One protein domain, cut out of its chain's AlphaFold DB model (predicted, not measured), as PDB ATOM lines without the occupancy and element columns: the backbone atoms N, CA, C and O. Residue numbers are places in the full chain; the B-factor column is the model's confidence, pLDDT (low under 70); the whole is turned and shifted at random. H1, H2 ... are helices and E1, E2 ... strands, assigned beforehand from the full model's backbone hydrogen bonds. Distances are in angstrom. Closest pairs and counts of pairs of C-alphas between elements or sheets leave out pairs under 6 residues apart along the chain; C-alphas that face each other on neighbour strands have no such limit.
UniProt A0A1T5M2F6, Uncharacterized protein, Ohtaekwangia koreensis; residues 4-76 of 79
ATOM      1  N   GLU A   4     -28.417  23.347  26.757       41.19
ATOM      2  CA  GLU A   4     -29.196  23.878  27.881       41.19
ATOM      3  C   GLU A   4     -28.433  23.650  29.194       41.19
ATOM      4  O   GLU A   4     -28.067  22.518  29.506       41.19
ATOM      5  N   ILE A   5     -28.194  24.713  29.975       48.22
ATOM      6  CA  ILE A   5     -27.660  24.613  31.343       48.22
ATOM      7  C   ILE A   5     -28.372  25.640  32.242       48.22
ATOM      8  O   ILE A   5     -28.254  26.846  32.037       48.22
ATOM      9  N   GLY A   6     -29.073  25.147  33.274       46.66
ATOM     10  CA  GLY A   6     -29.538  25.918  34.439       46.66
ATOM     11  C   GLY A   6     -30.761  26.817  34.212       46.66
ATOM     12  O   GLY A   6     -30.603  28.025  34.064       46.66
ATOM     13  N   SER A   7     -31.950  26.194  34.193       60.91
ATOM     14  CA  SER A   7     -33.360  26.664  34.305       60.91
ATOM     15  C   SER A   7     -33.845  27.996  33.699       60.91
ATOM     16  O   SER A   7     -35.054  28.229  33.672       60.91
ATOM     17  N   SER A   8     -32.999  28.895  33.199       69.69
ATOM     18  CA  SER A   8     -33.418  30.176  32.599       69.69
ATOM     19  C   SER A   8     -32.396  30.769  31.622       69.69
ATOM     20  O   SER A   8     -32.610  31.869  31.122       69.69
ATOM     21  N   THR A   9     -31.280  30.084  31.344       72.94
ATOM     22  CA  THR A   9     -30.254  30.559  30.403       72.94
ATOM     23  C   THR A   9     -30.071  29.567  29.261       72.94
ATOM     24  O   THR A   9     -29.860  28.381  29.494       72.94
ATOM     25  N   MET A  10     -30.099  30.067  28.028       80.12
ATOM     26  CA  MET A  10     -29.734  29.310  26.830       80.12
ATOM     27  C   MET A  10     -28.497  29.933  26.193       80.12
ATOM     28  O   MET A  10     -28.350  31.156  26.182       80.12
ATOM     29  N   LEU A  11     -27.610  29.097  25.658       79.62
ATOM     30  CA  LEU A  11     -26.406  29.543  24.962       79.62
ATOM     31  C   LEU A  11     -26.507  29.156  23.488       79.62
ATOM     32  O   LEU A  11     -26.693  27.986  23.154       79.62
ATOM     33  N   PHE A  12     -26.381  30.149  22.615       80.56
ATOM     34  CA  PHE A  12     -26.373  29.962  21.170       80.56
ATOM     35  C   PHE A  12     -24.965  30.164  20.668       80.56
ATOM     36  O   PHE A  12     -24.421  31.253  20.795       80.56
ATOM     37  N   GLU A  13     -24.375  29.115  20.111       82.00
ATOM     38  CA  GLU A  13     -23.080  29.237  19.456       82.00
ATOM     39  C   GLU A  13     -23.184  30.263  18.324       82.00
ATOM     40  O   GLU A  13     -24.100  30.202  17.499       82.00
ATOM     41  N   ILE A  14     -22.275  31.232  18.332       79.94
ATOM     42  CA  ILE A  14     -22.180  32.242  17.289       79.94
ATOM     43  C   ILE A  14     -21.267  31.685  16.202       79.94
ATOM     44  O   ILE A  14     -20.118  31.327  16.464       79.94
ATOM     45  N   ASP A  15     -21.773  31.636  14.972       79.38
ATOM     46  CA  ASP A  15     -20.956  31.305  13.810       79.38
ATOM     47  C   ASP A  15     -19.924  32.415  13.581       79.38
ATOM     48  O   ASP A  15     -20.271  33.537  13.198       79.38
ATOM     49  N   ARG A  16     -18.643  32.097  13.814       76.38
ATOM     50  CA  ARG A  16     -17.554  33.072  13.689       76.38
ATOM     51  C   ARG A  16     -17.378  33.598  12.268       76.38
ATOM     52  O   ARG A  16     -16.880  34.704  12.106       76.38
ATOM     53  N   THR A  17     -17.811  32.848  11.258       78.50
ATOM     54  CA  THR A  17     -17.740  33.297   9.863       78.50
ATOM     55  C   THR A  17     -18.779  34.374   9.551       78.50
ATOM     56  O   THR A  17     -18.525  35.240   8.721       78.50
ATOM     57  N   ALA A  18     -19.910  34.382  10.263       70.88
ATOM     58  CA  ALA A  18     -20.992  35.352  10.074       70.88
ATOM     59  C   ALA A  18     -20.750  36.697  10.784       70.88
ATOM     60  O   ALA A  18     -21.430  37.676  10.492       70.88
ATOM     61  N   ILE A  19     -19.801  36.748  11.719       72.69
ATOM     62  CA  ILE A  19     -19.455  37.940  12.515       72.69
ATOM     63  C   ILE A  19     -18.156  38.612  12.066       72.69
ATOM     64  O   ILE A  19     -17.748  39.589  12.680       72.69
ATOM     65  N   VAL A  20     -17.499  38.129  11.008       69.06
ATOM     66  CA  VAL A  20     -16.295  38.789  10.465       69.06
ATOM     67  C   VAL A  20     -16.600  40.227  10.021       69.06
ATOM     68  O   VAL A  20     -15.745  41.095  10.158       69.06
ATOM     69  N   ASP A  21     -17.836  40.485   9.586       77.44
ATOM     70  CA  ASP A  21     -18.290  41.795   9.110       77.44
ATOM     71  C   ASP A  21     -19.162  42.559  10.129       77.44
ATOM     72  O   ASP A  21     -19.787  43.558   9.769       77.44
ATOM     73  N   ILE A  22     -19.236  42.118  11.395       84.38
ATOM     74  CA  ILE A  22     -20.076  42.795  12.393       84.38
ATOM     75  C   ILE A  22     -19.407  44.059  12.939       84.38
ATOM     76  O   ILE A  22     -18.252  44.053  13.369       84.38
ATOM     77  N   SER A  23     -20.156  45.155  12.960       88.50
ATOM     78  CA  SER A  23     -19.724  46.454  13.462       88.50
ATOM     79  C   SER A  23     -20.377  46.796  14.802       88.50
ATOM     80  O   SER A  23     -21.442  46.300  15.171       88.50
ATOM     81  N   VAL A  24     -19.742  47.693  15.559       89.75
ATOM     82  CA  VAL A  24     -20.338  48.240  16.787       89.75
ATOM     83  C   VAL A  24     -21.643  48.957  16.444       89.75
ATOM     84  O   VAL A  24     -21.658  49.855  15.607       89.75
ATOM     85  N   GLY A  25     -22.723  48.583  17.131       89.31
ATOM     86  CA  GLY A  25     -24.076  49.078  16.872       89.31
ATOM     87  C   GLY A  25     -24.939  48.136  16.031       89.31
ATOM     88  O   GLY A  25     -26.159  48.303  16.028       89.31
ATOM     89  N   ASP A  26     -24.354  47.120  15.391       89.69
ATOM     90  CA  ASP A  26     -25.128  46.118  14.660       89.69
ATOM     91  C   ASP A  26     -25.974  45.273  15.611       89.69
ATOM     92  O   ASP A  26     -25.614  45.026  16.765       89.69
ATOM     93  N   THR A  27     -27.126  44.820  15.120       87.50
ATOM     94  CA  THR A  27     -28.035  43.974  15.898       87.50
ATOM     95  C   THR A  27     -27.901  42.519  15.474       87.50
ATOM     96  O   THR A  27     -28.187  42.150  14.337       87.50
ATOM     97  N   VAL A  28     -27.498  41.676  16.419       84.19
ATOM     98  CA  VAL A  28     -27.472  40.223  16.280       84.19
ATOM     99  C   VAL A  28     -28.838  39.668  16.647       84.19
ATOM    100  O   VAL A  28     -29.366  39.941  17.727       84.19
ATOM    101  N   HIS A  29     -29.386  38.840  15.764       81.62
ATOM    102  CA  HIS A  29     -30.641  38.133  15.988       81.62
ATOM    103  C   HIS A  29     -30.375  36.645  16.213       81.62
ATOM    104  O   HIS A  29     -29.738  35.987  15.386       81.62
ATOM    105  N   ALA A  30     -30.909  36.085  17.297       77.00
ATOM    106  CA  ALA A  30     -30.881  34.642  17.489       77.00
ATOM    107  C   ALA A  30     -31.947  33.973  16.603       77.00
ATOM    108  O   ALA A  30     -33.154  34.157  16.784       77.00
ATOM    109  N   LYS A  31     -31.510  33.172  15.625       72.69
ATOM    110  CA  LYS A  31     -32.416  32.456  14.714       72.69
ATOM    111  C   LYS A  31     -33.374  31.554  15.506       72.69
ATOM    112  O   LYS A  31     -32.935  30.712  16.281       72.69
ATOM    113  N   GLY A  32     -34.679  31.720  15.281       74.50
ATOM    114  CA  GLY A  32     -35.734  30.995  16.005       74.50
ATOM    115  C   GLY A  32     -36.252  31.697  17.267       74.50
ATOM    116  O   GLY A  32     -37.234  31.236  17.837       74.50
ATOM    117  N   PHE A  33     -35.658  32.831  17.662       76.56
ATOM    118  CA  PHE A  33     -36.068  33.635  18.817       76.56
ATOM    119  C   PHE A  33     -36.189  35.106  18.400       76.56
ATOM    120  O   PHE A  33     -35.266  35.892  18.573       76.56
ATOM    121  N   HIS A  34     -37.333  35.485  17.820       69.56
ATOM    122  CA  HIS A  34     -37.536  36.817  17.220       69.56
ATOM    123  C   HIS A  34     -37.320  37.991  18.196       69.56
ATOM    124  O   HIS A  34     -36.912  39.070  17.771       69.56
ATOM    125  N   GLU A  35     -37.571  37.779  19.490       75.81
ATOM    126  CA  GLU A  35     -37.400  38.802  20.533       75.81
ATOM    127  C   GLU A  35     -35.966  38.867  21.085       75.81
ATOM    128  O   GLU A  35     -35.586  39.845  21.724       75.81
ATOM    129  N   ALA A  36     -35.131  37.869  20.786       80.25
ATOM    130  CA  ALA A  36     -33.758  37.802  21.263       80.25
ATOM    131  C   ALA A  36     -32.821  38.590  20.338       80.25
ATOM    132  O   ALA A  36     -32.183  38.038  19.434       80.25
ATOM    133  N   GLN A  37     -32.763  39.898  20.583       84.88
ATOM    134  CA  GLN A  37     -31.903  40.844  19.879       84.88
ATOM    135  C   GLN A  37     -30.762  41.306  20.780       84.88
ATOM    136  O   GLN A  37     -30.971  41.589  21.960       84.88
ATOM    137  N   TYR A  38     -29.561  41.404  20.218       87.31
ATOM    138  CA  TYR A  38     -28.382  41.896  20.917       87.31
ATOM    139  C   TYR A  38     -27.674  42.965  20.100       87.31
ATOM    140  O   TYR A  38     -27.232  42.693  18.989       87.31
ATOM    141  N   THR A  39     -27.521  44.164  20.655       90.19
ATOM    142  CA  THR A  39     -26.680  45.192  20.038       90.19
ATOM    143  C   THR A  39     -25.218  44.912  20.348       90.19
ATOM    144  O   THR A  39     -24.826  44.910  21.517       90.19
ATOM    145  N   TRP A  40     -24.425  44.726  19.297       89.62
ATOM    146  CA  TRP A  40     -22.992  44.503  19.371       89.62
ATOM    147  C   TRP A  40     -22.268  45.735  19.920       89.62
ATOM    148  O   TRP A  40     -22.454  46.856  19.434       89.62
ATOM    149  N   LYS A  41     -21.437  45.548  20.944       91.31
ATOM    150  CA  LYS A  41     -20.718  46.619  21.642       91.31
ATOM    151  C   LYS A  41     -19.232  46.571  21.322       91.31
ATOM    152  O   LYS A  41     -18.675  45.553  20.934       91.31
ATOM    153  N   GLN A  42     -18.544  47.675  21.598       91.31
ATOM    154  CA  GLN A  42     -17.087  47.749  21.455       91.31
ATOM    155  C   GLN A  42     -16.347  46.676  22.275       91.31
ATOM    156  O   GLN A  42     -15.337  46.139  21.828       91.31
ATOM    157  N   GLN A  43     -16.866  46.348  23.462       90.12
ATOM    158  CA  GLN A  43     -16.304  45.312  24.335       90.12
ATOM    159  C   GLN A  43     -16.365  43.922  23.688       90.12
ATOM    160  O   GLN A  43     -15.460  43.121  23.897       90.12
ATOM    161  N   ASP A  44     -17.388  43.655  22.874       88.31
ATOM    162  CA  ASP A  44     -17.547  42.385  22.171       88.31
ATOM    163  C   ASP A  44     -16.488  42.233  21.078       88.31
ATOM    164  O   ASP A  44     -15.837  41.197  20.998       88.31
ATOM    165  N   SER A  45     -16.231  43.287  20.295       87.88
ATOM    166  CA  SER A  45     -15.144  43.286  19.304       87.88
ATOM    167  C   SER A  45     -13.784  43.023  19.958       87.88
ATOM    168  O   SER A  45     -13.062  42.122  19.539       87.88
ATOM    169  N   GLN A  46     -13.472  43.730  21.049       88.50
ATOM    170  CA  GLN A  46     -12.222  43.526  21.797       88.50
ATOM    171  C   GLN A  46     -12.106  42.105  22.362       88.50
ATOM    172  O   GLN A  46     -11.030  41.502  22.352       88.50
ATOM    173  N   PHE A  47     -13.219  41.556  22.852       86.75
ATOM    174  CA  PHE A  47     -13.282  40.192  23.353       86.75
ATOM    175  C   PHE A  47     -13.011  39.169  22.244       86.75
ATOM    176  O   PHE A  47     -12.223  38.246  22.443       86.75
ATOM    177  N   MET A  48     -13.612  39.356  21.069       85.06
ATOM    178  CA  MET A  48     -13.425  38.494  19.902       85.06
ATOM    179  C   MET A  48     -11.986  38.505  19.387       85.06
ATOM    180  O   MET A  48     -11.438  37.439  19.104       85.06
ATOM    181  N   GLU A  49     -11.371  39.688  19.310       86.25
ATOM    182  CA  GLU A  49      -9.967  39.874  18.921       86.25
ATOM    183  C   GLU A  49      -9.003  39.206  19.908       86.25
ATOM    184  O   GLU A  49      -8.036  38.568  19.501       86.25
ATOM    185  N   SER A  50      -9.293  39.302  21.209       86.56
ATOM    186  CA  SER A  50      -8.460  38.707  22.263       86.56
ATOM    187  C   SER A  50      -8.595  37.184  22.356       86.56
ATOM    188  O   SER A  50      -7.761  36.528  22.975       86.56
ATOM    189  N   ASN A  51      -9.647  36.613  21.762       85.38
ATOM    190  CA  ASN A  51      -9.964  35.189  21.829       85.38
ATOM    191  C   ASN A  51     -10.217  34.628  20.420       85.38
ATOM    192  O   ASN A  51     -11.346  34.218  20.137       85.38
ATOM    193  N   PRO A  52      -9.223  34.607  19.512       85.19
ATOM    194  CA  PRO A  52      -9.428  34.251  18.102       85.19
ATOM    195  C   PRO A  52      -9.908  32.805  17.899       85.19
ATOM    196  O   PRO A  52     -10.749  32.560  17.038       85.19
ATOM    197  N   ASP A  53      -9.459  31.880  18.751       83.88
ATOM    198  CA  ASP A  53      -9.728  30.441  18.608       83.88
ATOM    199  C   ASP A  53     -10.850  29.925  19.522       83.88
ATOM    200  O   ASP A  53     -11.226  28.753  19.469       83.88
ATOM    201  N   ALA A  54     -11.398  30.778  20.391       82.50
ATOM    202  CA  ALA A  54     -12.417  30.350  21.341       82.50
ATOM    203  C   ALA A  54     -13.761  30.066  20.650       82.50
ATOM    204  O   ALA A  54     -14.154  30.742  19.697       82.50
ATOM    205  N   LYS A  55     -14.533  29.107  21.167       82.88
ATOM    206  CA  LYS A  55     -15.954  29.016  20.816       82.88
ATOM    207  C   LYS A  55     -16.730  30.070  21.582       82.88
ATOM    208  O   LYS A  55     -16.628  30.158  22.806       82.88
ATOM    209  N   VAL A  56     -17.502  30.857  20.849       84.12
ATOM    210  CA  VAL A  56     -18.189  32.029  21.376       84.12
ATOM    211  C   VAL A  56     -19.692  31.817  21.306       84.12
ATOM    212  O   VAL A  56     -20.213  31.283  20.330       84.12
ATOM    213  N   PHE A  57     -20.392  32.232  22.356       85.94
ATOM    214  CA  PHE A  57     -21.814  31.990  22.530       85.94
ATOM    215  C   PHE A  57     -22.555  33.282  22.861       85.94
ATOM    216  O   PHE A  57     -22.121  34.060  23.710       85.94
ATOM    217  N   LEU A  58     -23.718  33.469  22.244       86.06
ATOM    218  CA  LEU A  58     -24.710  34.450  22.640       86.06
ATOM    219  C   LEU A  58     -25.529  33.877  23.794       86.06
ATOM    220  O   LEU A  58     -26.193  32.845  23.669       86.06
ATOM    221  N   LYS A  59     -25.497  34.566  24.928       86.69
ATOM    222  CA  LYS A  59     -26.268  34.212  26.111       86.69
ATOM    223  C   LYS A  59     -27.663  34.801  26.007       86.69
ATOM    224  O   LYS A  59     -27.812  36.019  26.038       86.69
ATOM    225  N   LEU A  60     -28.679  33.950  25.963       85.56
ATOM    226  CA  LEU A  60     -30.074  34.351  26.105       85.56
ATOM    227  C   LEU A  60     -30.560  34.037  27.518       85.56
ATOM    228  O   LEU A  60     -30.321  32.947  28.038       85.56
ATOM    229  N   LYS A  61     -31.255  34.986  28.137       83.62
ATOM    230  CA  LYS A  61     -31.925  34.817  29.425       83.62
ATOM    231  C   LYS A  61     -33.425  34.831  29.208       83.62
ATOM    232  O   LYS A  61     -33.942  35.712  28.532       83.62
ATOM    233  N   ARG A  62     -34.109  33.857  29.795       82.44
ATOM    234  CA  ARG A  62     -35.564  33.836  29.851       82.44
ATOM    235  C   ARG A  62     -36.028  34.720  31.003       82.44
ATOM    236  O   ARG A  62     -35.577  34.527  32.133       82.44
ATOM    237  N   ASP A  63     -36.894  35.682  30.721       79.31
ATOM    238  CA  ASP A  63     -37.519  36.521  31.738       79.31
ATOM    239  C   ASP A  63     -38.679  35.785  32.444       79.31
ATOM    240  O   ASP A  63     -39.049  34.658  32.098       79.31
ATOM    241  N   ALA A  64     -39.283  36.429  33.447       76.88
ATOM    242  CA  ALA A  64     -40.405  35.861  34.200       76.88
ATOM    243  C   ALA A  64     -41.690  35.668  33.366       76.88
ATOM    244  O   ALA A  64     -42.586  34.940  33.788       76.88
ATOM    245  N   LYS A  65     -41.796  36.316  32.198       77.88
ATOM    246  CA  LYS A  65     -42.924  36.189  31.261       77.88
ATOM    247  C   LYS A  65     -42.695  35.086  30.229       77.88
ATOM    248  O   LYS A  65     -43.618  34.711  29.510       77.88
ATOM    249  N   GLY A  66     -41.488  34.532  30.192       73.69
ATOM    250  CA  GLY A  66     -41.089  33.486  29.272       73.69
ATOM    251  C   GLY A  66     -40.485  33.991  27.962       73.69
ATOM    252  O   GLY A  66     -40.206  33.145  27.113       73.69
ATOM    253  N   THR A  67     -40.262  35.301  27.820       79.50
ATOM    254  CA  THR A  67     -39.560  35.941  26.700       79.50
ATOM    255  C   THR A  67     -38.053  35.761  26.858       79.50
ATOM    256  O   THR A  67     -37.540  35.668  27.972       79.50
ATOM    257  N   TYR A  68     -37.330  35.682  25.741       80.62
ATOM    258  CA  TYR A  68     -35.875  35.570  25.737       80.62
ATOM    259  C   TYR A  68     -35.224  36.903  25.390       80.62
ATOM    260  O   TYR A  68     -35.470  37.457  24.325       80.62
ATOM    261  N   GLU A  69     -34.330  37.357  26.259       82.12
ATOM    262  CA  GLU A  69     -33.509  38.546  26.060       82.12
ATOM    263  C   GLU A  69     -32.048  38.145  25.880       82.12
ATOM    264  O   GLU A  69     -31.515  37.321  26.631       82.12
ATOM    265  N   ALA A  70     -31.370  38.735  24.900       83.44
ATOM    266  CA  ALA A  70     -29.944  38.512  24.743       83.44
ATOM    267  C   ALA A  70     -29.154  39.341  25.763       83.44
ATOM    268  O   ALA A  70     -29.239  40.565  25.816       83.44
ATOM    269  N   ALA A  71     -28.369  38.658  26.588       80.31
ATOM    270  CA  ALA A  71     -27.662  39.238  27.720       80.31
ATOM    271  C   ALA A  71     -26.191  39.568  27.425       80.31
ATOM    272  O   ALA A  71     -25.580  40.305  28.198       80.31
ATOM    273  N   GLY A  72     -25.611  39.019  26.355       83.44
ATOM    274  CA  GLY A  72     -24.214  39.254  25.988       83.44
ATOM    275  C   GLY A  72     -23.509  38.045  25.402       83.44
ATOM    276  O   GLY A  72     -24.097  36.972  25.254       83.44
ATOM    277  N   ILE A  73     -22.233  38.239  25.097       83.75
ATOM    278  CA  ILE A  73     -21.356  37.232  24.514       83.75
ATOM    279  C   ILE A  73     -20.500  36.585  25.603       83.75
ATOM    280  O   ILE A  73     -20.129  37.224  26.588       83.75
ATOM    281  N   THR A  74     -20.214  35.292  25.470       83.88
ATOM    282  CA  THR A  74     -19.389  34.552  26.426       83.88
ATOM    283  C   THR A  74     -18.618  33.415  25.756       83.88
ATOM    284  O   THR A  74     -18.925  33.029  24.630       83.88
ATOM    285  N   VAL A  75     -17.626  32.867  26.457       81.94
ATOM    286  CA  VAL A  75     -16.908  31.639  26.085       81.94
ATOM    287  C   VAL A  75     -17.167  30.581  27.147       81.94
ATOM    288  O   VAL A  75     -17.307  30.900  28.328       81.94
ATOM    289  N   ILE A  76     -17.214  29.321  26.729       74.12
ATOM    290  CA  ILE A  76     -17.183  28.185  27.648       74.12
ATOM    291  C   ILE A  76     -15.789  27.586  27.526       74.12
ATOM    292  O   ILE A  76     -15.453  27.005  26.496       74.12
TER     293      ILE A  76
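Overview. This is residues 4 to 76 of the 79 residues of an uncharacterized protein of Ohtaekwangia koreensis (UniProt A0A1T5M2F6). A twisted three-strand sheet, E1 E4 E5, and the short hairpin E2 and E3 beside E5 form an open, barrel-like curve, with H1 at one end. The printed part has 73 residues, under half in named elements, in the order E1 E2 E3 H1 E4 E5. Both sheets are antiparallel; the class is mixed. It is compact, with a radius of gyration of the C-alphas of 12.2 A, spanning 35 by 24 by 19 A.

Along the chain. E1 is residues 9 to 13, from C-alpha 9 at (-30.254, 30.559, 30.403). E2 is 27 to 29, E3 37 to 39, H1 42 to 50. E4, 56 to 62, and E5, 68 to 75, each measure 19.4 A; C-alpha 75 is at (-16.908, 31.639, 26.085).

Arrangement. E1 and E4 pair through N 10 and O 60, 2.9 A. Hairpin E4 and E5 has N 59 and O 72, 2.8 A; E5 bends by 62 degrees at residue 72. Hairpin E2 and E3 has N 28 and O 38, 2.8 A. The closest C-alphas of E3 and E5, Tyr 38 and Ala 70, are 5.3 A apart. H1 only grazes the larger sheet, with residues 43 to 48; each O i to N i+4 pair in it is within hydrogen-bond range.

Size, cuts and confidence. The printed part has no cut. E1 to E2 is a long link. Residues 4 to 8, 20 and 34 have pLDDT under 70.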